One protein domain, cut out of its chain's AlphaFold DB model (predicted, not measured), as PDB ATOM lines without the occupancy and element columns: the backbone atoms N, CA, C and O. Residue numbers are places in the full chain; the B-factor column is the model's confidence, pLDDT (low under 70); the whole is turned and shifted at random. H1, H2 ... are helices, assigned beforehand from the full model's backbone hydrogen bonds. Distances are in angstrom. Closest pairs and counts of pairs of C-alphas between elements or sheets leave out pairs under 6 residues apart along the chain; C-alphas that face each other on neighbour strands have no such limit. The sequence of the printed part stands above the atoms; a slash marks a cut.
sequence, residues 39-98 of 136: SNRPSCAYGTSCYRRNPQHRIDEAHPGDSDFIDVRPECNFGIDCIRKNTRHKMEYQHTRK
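What this domain is: This is residues 39 to 98 of the 136 residues of the protein "APLF" of Lepeophtheirus salmonis (UniProt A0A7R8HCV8). This domain has little regular structure: two lobes, made mostly of loops, lie end to end along the longest axis, with one short helix in each, H1 in the first and H2 in the second. The chain passes between the lobes near Val 72. The printed part has 60 residues, with two named helices, H1 then H2, and no named strand; the class is all helix, though the named elements hold only 12 of the 60 residues. It is only just compact, close to loose, with a radius of gyration of the C-alphas of 12.3 A, and elongated, spanning 35 by 23 by 16 A.

How they stand to each other: H1, residues 55 to 60, and H2, residues 87 to 92, are apart. In both, every O i to N i+4 pair is within hydrogen-bond range. Residues 51 to 56 and 83 to 88 stand free.

Where its parts are: H1 begins at C-alpha 55 (30.988, -35.904, -26.779) and H2 ends at C-alpha 92 (43.199, -58.216, -27.923). Each measures 8.9 A from first to last C-alpha.

The domain as a whole: The C-alphas farthest apart, Ser 39 and Ile 83, are 35.8 A apart. The printed part has no cut. The link from H1 to H2 is long, 26 residues. Confidence is under 70 at residues 39 and 97 to 98.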
ATOM      1  N   SER A  39      50.962 -35.675 -23.651       59.25
ATOM      2  CA  SER A  39      49.672 -35.222 -23.112       59.25
ATOM      3  C   SER A  39      48.483 -35.670 -23.977       59.25
ATOM      4  O   SER A  39      47.700 -34.859 -24.463       59.25
ATOM      5  N   ASN A  40      48.402 -36.967 -24.227       70.69
ATOM      6  CA  ASN A  40      47.481 -37.627 -25.117       70.69
ATOM      7  C   ASN A  40      46.427 -38.299 -24.254       70.69
ATOM      8  O   ASN A  40      46.730 -38.906 -23.225       70.69
ATOM      9  N   ARG A  41      45.177 -38.169 -24.685       86.19
ATOM     10  CA  ARG A  41      44.050 -38.847 -24.055       86.19
ATOM     11  C   ARG A  41      44.308 -40.358 -24.062       86.19
ATOM     12  O   ARG A  41      44.838 -40.859 -25.059       86.19
ATOM     13  N   PRO A  42      43.946 -41.091 -22.997       87.25
ATOM     14  CA  PRO A  42      44.033 -42.542 -23.009       87.25
ATOM     15  C   PRO A  42      43.237 -43.111 -24.187       87.25
ATOM     16  O   PRO A  42      42.178 -42.600 -24.550       87.25
ATOM     17  N   SER A  43      43.740 -44.173 -24.804       87.00
ATOM     18  CA  SER A  43      43.032 -44.831 -25.901       87.00
ATOM     19  C   SER A  43      41.802 -45.571 -25.396       87.00
ATOM     20  O   SER A  43      41.866 -46.297 -24.404       87.00
ATOM     21  N   CYS A  44      40.689 -45.433 -26.115       88.50
ATOM     22  CA  CYS A  44      39.450 -46.127 -25.802       88.50
ATOM     23  C   CYS A  44      39.663 -47.643 -25.820       88.50
ATOM     24  O   CYS A  44      40.094 -48.209 -26.832       88.50
ATOM     25  N   ALA A  45      39.245 -48.317 -24.748       83.06
ATOM     26  CA  ALA A  45      39.327 -49.769 -24.629       83.06
ATOM     27  C   ALA A  45      38.563 -50.522 -25.733       83.06
ATOM     28  O   ALA A  45      38.846 -51.693 -25.962       83.06
ATOM     29  N   TYR A  46      37.618 -49.880 -26.432       83.81
ATOM     30  CA  TYR A  46      36.847 -50.463 -27.540       83.81
ATOM     31  C   TYR A  46      37.237 -49.921 -28.926       83.81
ATOM     32  O   TYR A  46      36.778 -50.465 -29.938       83.81
ATOM     33  N   GLY A  47      38.083 -48.886 -28.994       84.06
ATOM     34  CA  GLY A  47      38.611 -48.311 -30.235       84.06
ATOM     35  C   GLY A  47      37.538 -48.047 -31.302       84.06
ATOM     36  O   GLY A  47      36.584 -47.308 -31.074       84.06
ATOM     37  N   THR A  48      37.676 -48.671 -32.480       81.62
ATOM     38  CA  THR A  48      36.744 -48.513 -33.625       81.62
ATOM     39  C   THR A  48      35.322 -48.991 -33.329       81.62
ATOM     40  O   THR A  48      34.374 -48.523 -33.955       81.62
ATOM     41  N   SER A  49      35.174 -49.942 -32.407       80.94
ATOM     42  CA  SER A  49      33.902 -50.583 -32.059       80.94
ATOM     43  C   SER A  49      33.226 -49.966 -30.834       80.94
ATOM     44  O   SER A  49      32.260 -50.527 -30.319       80.94
ATOM     45  N   CYS A  50      33.722 -48.826 -30.346       88.19
ATOM     46  CA  CYS A  50      33.104 -48.136 -29.225       88.19
ATOM     47  C   CYS A  50      31.673 -47.696 -29.570       88.19
ATOM     48  O   CYS A  50      31.434 -46.991 -30.550       88.19
ATOM     49  N   TYR A  51      30.709 -48.101 -28.743       89.75
ATOM     50  CA  TYR A  51      29.302 -47.732 -28.912       89.75
ATOM     51  C   TYR A  51      28.942 -46.410 -28.213       89.75
ATOM     52  O   TYR A  51      27.879 -45.847 -28.482       89.75
ATOM     53  N   ARG A  52      29.803 -45.895 -27.322       94.12
ATOM     54  CA  ARG A  52      29.568 -44.646 -26.583       94.12
ATOM     55  C   ARG A  52      29.784 -43.449 -27.508       94.12
ATOM     56  O   ARG A  52      30.901 -43.162 -27.922       94.12
ATOM     57  N   ARG A  53      28.698 -42.737 -27.827       91.56
ATOM     58  CA  ARG A  53      28.701 -41.568 -28.732       91.56
ATOM     59  C   ARG A  53      28.699 -40.218 -28.010       91.56
ATOM     60  O   ARG A  53      28.614 -39.186 -28.670       91.56
ATOM     61  N   ASN A  54      28.773 -40.205 -26.679       94.31
ATOM     62  CA  ASN A  54      28.789 -38.955 -25.926       94.31
ATOM     63  C   ASN A  54      30.014 -38.106 -26.309       94.31
ATOM     64  O   ASN A  54      31.115 -38.644 -26.426       94.31
ATOM     65  N   PRO A  55      29.865 -36.780 -26.456       91.25
ATOM     66  CA  PRO A  55      30.988 -35.904 -26.779       91.25
ATOM     67  C   PRO A  55      32.062 -35.938 -25.687       91.25
ATOM     68  O   PRO A  55      33.243 -35.979 -26.007       91.25
ATOM     69  N   GLN A  56      31.648 -36.034 -24.421       92.81
ATOM     70  CA  GLN A  56      32.547 -36.188 -23.278       92.81
ATOM     71  C   GLN A  56      33.446 -37.426 -23.417       92.81
ATOM     72  O   GLN A  56      34.654 -37.333 -23.267       92.81
ATOM     73  N   HIS A  57      32.879 -38.557 -23.853       93.12
ATOM     74  CA  HIS A  57      33.628 -39.795 -24.103       93.12
ATOM     75  C   HIS A  57      34.740 -39.606 -25.140       93.12
ATOM     76  O   HIS A  57      35.832 -40.138 -24.989       93.12
ATOM     77  N   ARG A  58      34.486 -38.816 -26.189       88.94
ATOM     78  CA  ARG A  58      35.494 -38.501 -27.212       88.94
ATOM     79  C   ARG A  58      36.539 -37.497 -26.730       88.94
ATOM     80  O   ARG A  58      37.594 -37.417 -27.341       88.94
ATOM     81  N   ILE A  59      36.260 -36.716 -25.689       89.19
ATOM     82  CA  ILE A  59      37.229 -35.806 -25.058       89.19
ATOM     83  C   ILE A  59      38.099 -36.567 -24.060       89.19
ATOM     84  O   ILE A  59      39.282 -36.274 -23.957       89.19
ATOM     85  N   ASP A  60      37.540 -37.551 -23.365       90.00
ATOM     86  CA  ASP A  60      38.274 -38.299 -22.349       90.00
ATOM     87  C   ASP A  60      39.082 -39.450 -22.970       90.00
ATOM     88  O   ASP A  60      40.201 -39.712 -22.536       90.00
ATOM     89  N   GLU A  61      38.569 -40.092 -24.029       90.44
ATOM     90  CA  GLU A  61      39.205 -41.244 -24.673       90.44
ATOM     91  C   GLU A  61      39.479 -41.029 -26.167       90.44
ATOM     92  O   GLU A  61      38.589 -40.703 -26.964       90.44
ATOM     93  N   ALA A  62      40.713 -41.310 -26.581       90.94
ATOM     94  CA  ALA A  62      41.112 -41.280 -27.980       90.94
ATOM     95  C   ALA A  62      40.522 -42.476 -28.745       90.94
ATOM     96  O   ALA A  62      40.544 -43.618 -28.277       90.94
ATOM     97  N   HIS A  63      40.016 -42.223 -29.949       87.81
ATOM     98  CA  HIS A  63      39.510 -43.239 -30.871       87.81
ATOM     99  C   HIS A  63      40.372 -43.283 -32.142       87.81
ATOM    100  O   HIS A  63      41.016 -42.295 -32.494       87.81
ATOM    101  N   PRO A  64      40.373 -44.401 -32.885       84.81
ATOM    102  CA  PRO A  64      41.079 -44.495 -34.160       84.81
ATOM    103  C   PRO A  64      40.590 -43.414 -35.130       84.81
ATOM    104  O   PRO A  64      39.422 -43.392 -35.520       84.81
ATOM    105  N   GLY A  65      41.501 -42.516 -35.507       80.69
ATOM    106  CA  GLY A  65      41.211 -41.297 -36.266       80.69
ATOM    107  C   GLY A  65      41.618 -40.018 -35.530       80.69
ATOM    108  O   GLY A  65      41.848 -39.005 -36.187       80.69
ATOM    109  N   ASP A  66      41.767 -40.075 -34.205       85.00
ATOM    110  CA  ASP A  66      42.380 -39.007 -33.419       85.00
ATOM    111  C   ASP A  66      43.910 -39.042 -33.567       85.00
ATOM    112  O   ASP A  66      44.510 -40.114 -33.674       85.00
ATOM    113  N   SER A  67      44.555 -37.870 -33.548       81.75
ATOM    114  CA  SER A  67      46.025 -37.742 -33.606       81.75
ATOM    115  C   SER A  67      46.728 -38.416 -32.431       81.75
ATOM    116  O   SER A  67      47.881 -38.826 -32.543       81.75
ATOM    117  N   ASP A  68      46.010 -38.521 -31.318       82.88
ATOM    118  CA  ASP A  68      46.542 -38.912 -30.017       82.88
ATOM    119  C   ASP A  68      46.246 -40.385 -29.697       82.88
ATOM    120  O   ASP A  68      46.620 -40.866 -28.630       82.88
ATOM    121  N   PHE A  69      45.569 -41.104 -30.604       84.31
ATOM    122  CA  PHE A  69      45.218 -42.509 -30.422       84.31
ATOM    123  C   PHE A  69      46.455 -43.398 -30.566       84.31
ATOM    124  O   PHE A  69      46.961 -43.618 -31.668       84.31
ATOM    125  N   ILE A  70      46.920 -43.933 -29.438       78.00
ATOM    126  CA  ILE A  70      48.002 -44.919 -29.379       78.00
ATOM    127  C   ILE A  70      47.378 -46.260 -29.029       78.00
ATOM    128  O   ILE A  70      46.948 -46.483 -27.899       78.00
ATOM    129  N   ASP A  71      47.303 -47.159 -29.997       75.38
ATOM    130  CA  ASP A  71      46.774 -48.490 -29.747       75.38
ATOM    131  C   ASP A  71      47.830 -49.268 -28.932       75.38
ATOM    132  O   ASP A  71      48.948 -49.500 -29.396       75.38
ATOM    133  N   VAL A  72      47.522 -49.569 -27.663       78.56
ATOM    134  CA  VAL A  72      48.464 -50.178 -26.691       78.56
ATOM    135  C   VAL A  72      48.489 -51.708 -26.816       78.56
ATOM    136  O   VAL A  72      49.324 -52.391 -26.230       78.56
ATOM    137  N   ARG A  73      47.558 -52.272 -27.591       81.75
ATOM    138  CA  ARG A  73      47.398 -53.718 -27.768       81.75
ATOM    139  C   ARG A  73      48.615 -54.332 -28.475       81.75
ATOM    140  O   ARG A  73      49.185 -53.693 -29.351       81.75
ATOM    141  N   PRO A  74      49.022 -55.567 -28.174       84.88
ATOM    142  CA  PRO A  74      50.069 -56.223 -28.950       84.88
ATOM    143  C   PRO A  74      49.646 -56.416 -30.415       84.88
ATOM    144  O   PRO A  74      48.466 -56.590 -30.729       84.88
ATOM    145  N   GLU A  75      50.609 -56.416 -31.335       86.25
ATOM    146  CA  GLU A  75      50.346 -56.801 -32.723       86.25
ATOM    147  C   GLU A  75      50.034 -58.298 -32.815       86.25
ATOM    148  O   GLU A  75      50.613 -59.128 -32.113       86.25
ATOM    149  N   CYS A  76      49.104 -58.662 -33.698       90.81
ATOM    150  CA  CYS A  76      48.881 -60.064 -34.013       90.81
ATOM    151  C   CYS A  76      50.120 -60.638 -34.715       90.81
ATOM    152  O   CYS A  76      50.600 -60.044 -35.676       90.81
ATOM    153  N   ASN A  77      50.563 -61.843 -34.341       89.12
ATOM    154  CA  ASN A  77      51.658 -62.543 -35.033       89.12
ATOM    155  C   ASN A  77      51.422 -62.713 -36.546       89.12
ATOM    156  O   ASN A  77      52.375 -62.825 -37.306       89.12
ATOM    157  N   PHE A  78      50.156 -62.750 -36.973       89.62
ATOM    158  CA  PHE A  78      49.757 -62.858 -38.380       89.62
ATOM    159  C   PHE A  78      49.412 -61.500 -39.017       89.62
ATOM    160  O   PHE A  78      49.098 -61.438 -40.202       89.62
ATOM    161  N   GLY A  79      49.439 -60.411 -38.242       86.94
ATOM    162  CA  GLY A  79      49.189 -59.053 -38.716       86.94
ATOM    163  C   GLY A  79      47.869 -58.906 -39.475       86.94
ATOM    164  O   GLY A  79      46.810 -59.285 -38.984       86.94
ATOM    165  N   ILE A  80      47.931 -58.334 -40.679       86.94
ATOM    166  CA  ILE A  80      46.764 -58.052 -41.538       86.94
ATOM    167  C   ILE A  80      46.157 -59.343 -42.116       86.94
ATOM    168  O   ILE A  80      44.950 -59.393 -42.351       86.94
ATOM    169  N   ASP A  81      46.962 -60.396 -42.268       87.50
ATOM    170  CA  ASP A  81      46.569 -61.669 -42.884       87.50
ATOM    171  C   ASP A  81      46.021 -62.679 -41.863       87.50
ATOM    172  O   ASP A  81      45.836 -63.862 -42.161       87.50
ATOM    173  N   CYS A  82      45.743 -62.240 -40.630       91.06
ATOM    174  CA  CYS A  82      45.182 -63.129 -39.626       91.06
ATOM    175  C   CYS A  82      43.805 -63.659 -40.045       91.06
ATOM    176  O   CYS A  82      42.834 -62.917 -40.204       91.06
ATOM    177  N   ILE A  83      43.695 -64.983 -40.119       91.81
ATOM    178  CA  ILE A  83      42.457 -65.685 -40.477       91.81
ATOM    179  C   ILE A  83      41.467 -65.830 -39.307       91.81
ATOM    180  O   ILE A  83      40.326 -66.252 -39.507       91.81
ATOM    181  N   ARG A  84      41.872 -65.500 -38.071       92.56
ATOM    182  CA  ARG A  84      41.014 -65.630 -36.884       92.56
ATOM    183  C   ARG A  84      39.930 -64.545 -36.891       92.56
ATOM    184  O   ARG A  84      40.210 -63.358 -36.754       92.56
ATOM    185  N   LYS A  85      38.662 -64.958 -37.009       87.94
ATOM    186  CA  LYS A  85      37.498 -64.048 -37.095       87.94
ATOM    187  C   LYS A  85      36.907 -63.640 -35.740       87.94
ATOM    188  O   LYS A  85      36.059 -62.749 -35.716       87.94
ATOM    189  N   ASN A  86      37.351 -64.252 -34.642       90.25
ATOM    190  CA  ASN A  86      36.800 -64.033 -33.303       90.25
ATOM    191  C   ASN A  86      36.843 -62.550 -32.905       90.25
ATOM    192  O   ASN A  86      37.871 -61.888 -33.048       90.25
ATOM    193  N   THR A  87      35.734 -62.041 -32.365       85.94
ATOM    194  CA  THR A  87      35.623 -60.649 -31.894       85.94
ATOM    195  C   THR A  87      36.653 -60.360 -30.811       85.94
ATOM    196  O   THR A  87      37.410 -59.405 -30.933       85.94
ATOM    197  N   ARG A  88      36.770 -61.262 -29.829       86.56
ATOM    198  CA  ARG A  88      37.775 -61.194 -28.762       86.56
ATOM    199  C   ARG A  88      39.202 -61.085 -29.308       86.56
ATOM    200  O   ARG A  88      39.955 -60.239 -28.854       86.56
ATOM    201  N   HIS A  89      39.546 -61.858 -30.343       90.19
ATOM    202  CA  HIS A  89      40.872 -61.796 -30.980       90.19
ATOM    203  C   HIS A  89      41.161 -60.412 -31.581       90.19
ATOM    204  O   HIS A  89      42.242 -59.867 -31.385       90.19
ATOM    205  N   LYS A  90      40.180 -59.801 -32.254       84.00
ATOM    206  CA  LYS A  90      40.296 -58.434 -32.798       84.00
ATOM    207  C   LYS A  90      40.312 -57.349 -31.712       84.00
ATOM    208  O   LYS A  90      40.700 -56.217 -31.990       84.00
ATOM    209  N   MET A  91      39.858 -57.673 -30.501       81.88
ATOM    210  CA  MET A  91      39.921 -56.789 -29.336       81.88
ATOM    211  C   MET A  91      41.246 -56.900 -28.580       81.88
ATOM    212  O   MET A  91      41.635 -55.955 -27.916       81.88
ATOM    213  N   GLU A  92      41.944 -58.024 -28.656       84.44
ATOM    214  CA  GLU A  92      43.199 -58.216 -27.923       84.44
ATOM    215  C   GLU A  92      44.426 -57.926 -28.793       84.44
ATOM    216  O   GLU A  92      45.420 -57.407 -28.294       84.44
ATOM    217  N   TYR A  93      44.331 -58.179 -30.103       87.88
ATOM    218  CA  TYR A  93      45.453 -58.050 -31.031       87.88
ATOM    219  C   TYR A  93      45.195 -57.047 -32.152       87.88
ATOM    220  O   TYR A  93      44.160 -57.069 -32.830       87.88
ATOM    221  N   GLN A  94      46.200 -56.217 -32.423       84.19
ATOM    222  CA  GLN A  94      46.168 -55.283 -33.539       84.19
ATOM    223  C   GLN A  94      46.396 -55.994 -34.871       84.19
ATOM    224  O   GLN A  94      47.299 -56.816 -35.026       84.19
ATOM    225  N   HIS A  95      45.581 -55.619 -35.853       84.31
ATOM    226  CA  HIS A  95      45.733 -55.992 -37.256       84.31
ATOM    227  C   HIS A  95      45.867 -54.675 -38.010       84.31
ATOM    228  O   HIS A  95      44.860 -54.070 -38.383       84.31
ATOM    229  N   THR A  96      47.090 -54.154 -38.119       71.44
ATOM    230  CA  THR A  96      47.365 -52.779 -38.558       71.44
ATOM    231  C   THR A  96      46.999 -52.564 -40.033       71.44
ATOM    232  O   THR A  96      47.830 -52.531 -40.938       71.44
ATOM    233  N   ARG A  97      45.708 -52.359 -40.303       62.72
ATOM    234  CA  ARG A  97      45.187 -51.885 -41.586       62.72
ATOM    235  C   ARG A  97      45.562 -50.412 -41.720       62.72
ATOM    236  O   ARG A  97      44.786 -49.537 -41.343       62.72
ATOM    237  N   LYS A  98      46.757 -50.129 -42.253       56.19
ATOM    238  CA  LYS A  98      47.163 -48.764 -42.629       56.19
ATOM    239  C   LYS A  98      46.029 -48.149 -43.448       56.19
ATOM    240  O   LYS A  98      45.644 -48.711 -44.479       56.19
TER     241      LYS A  98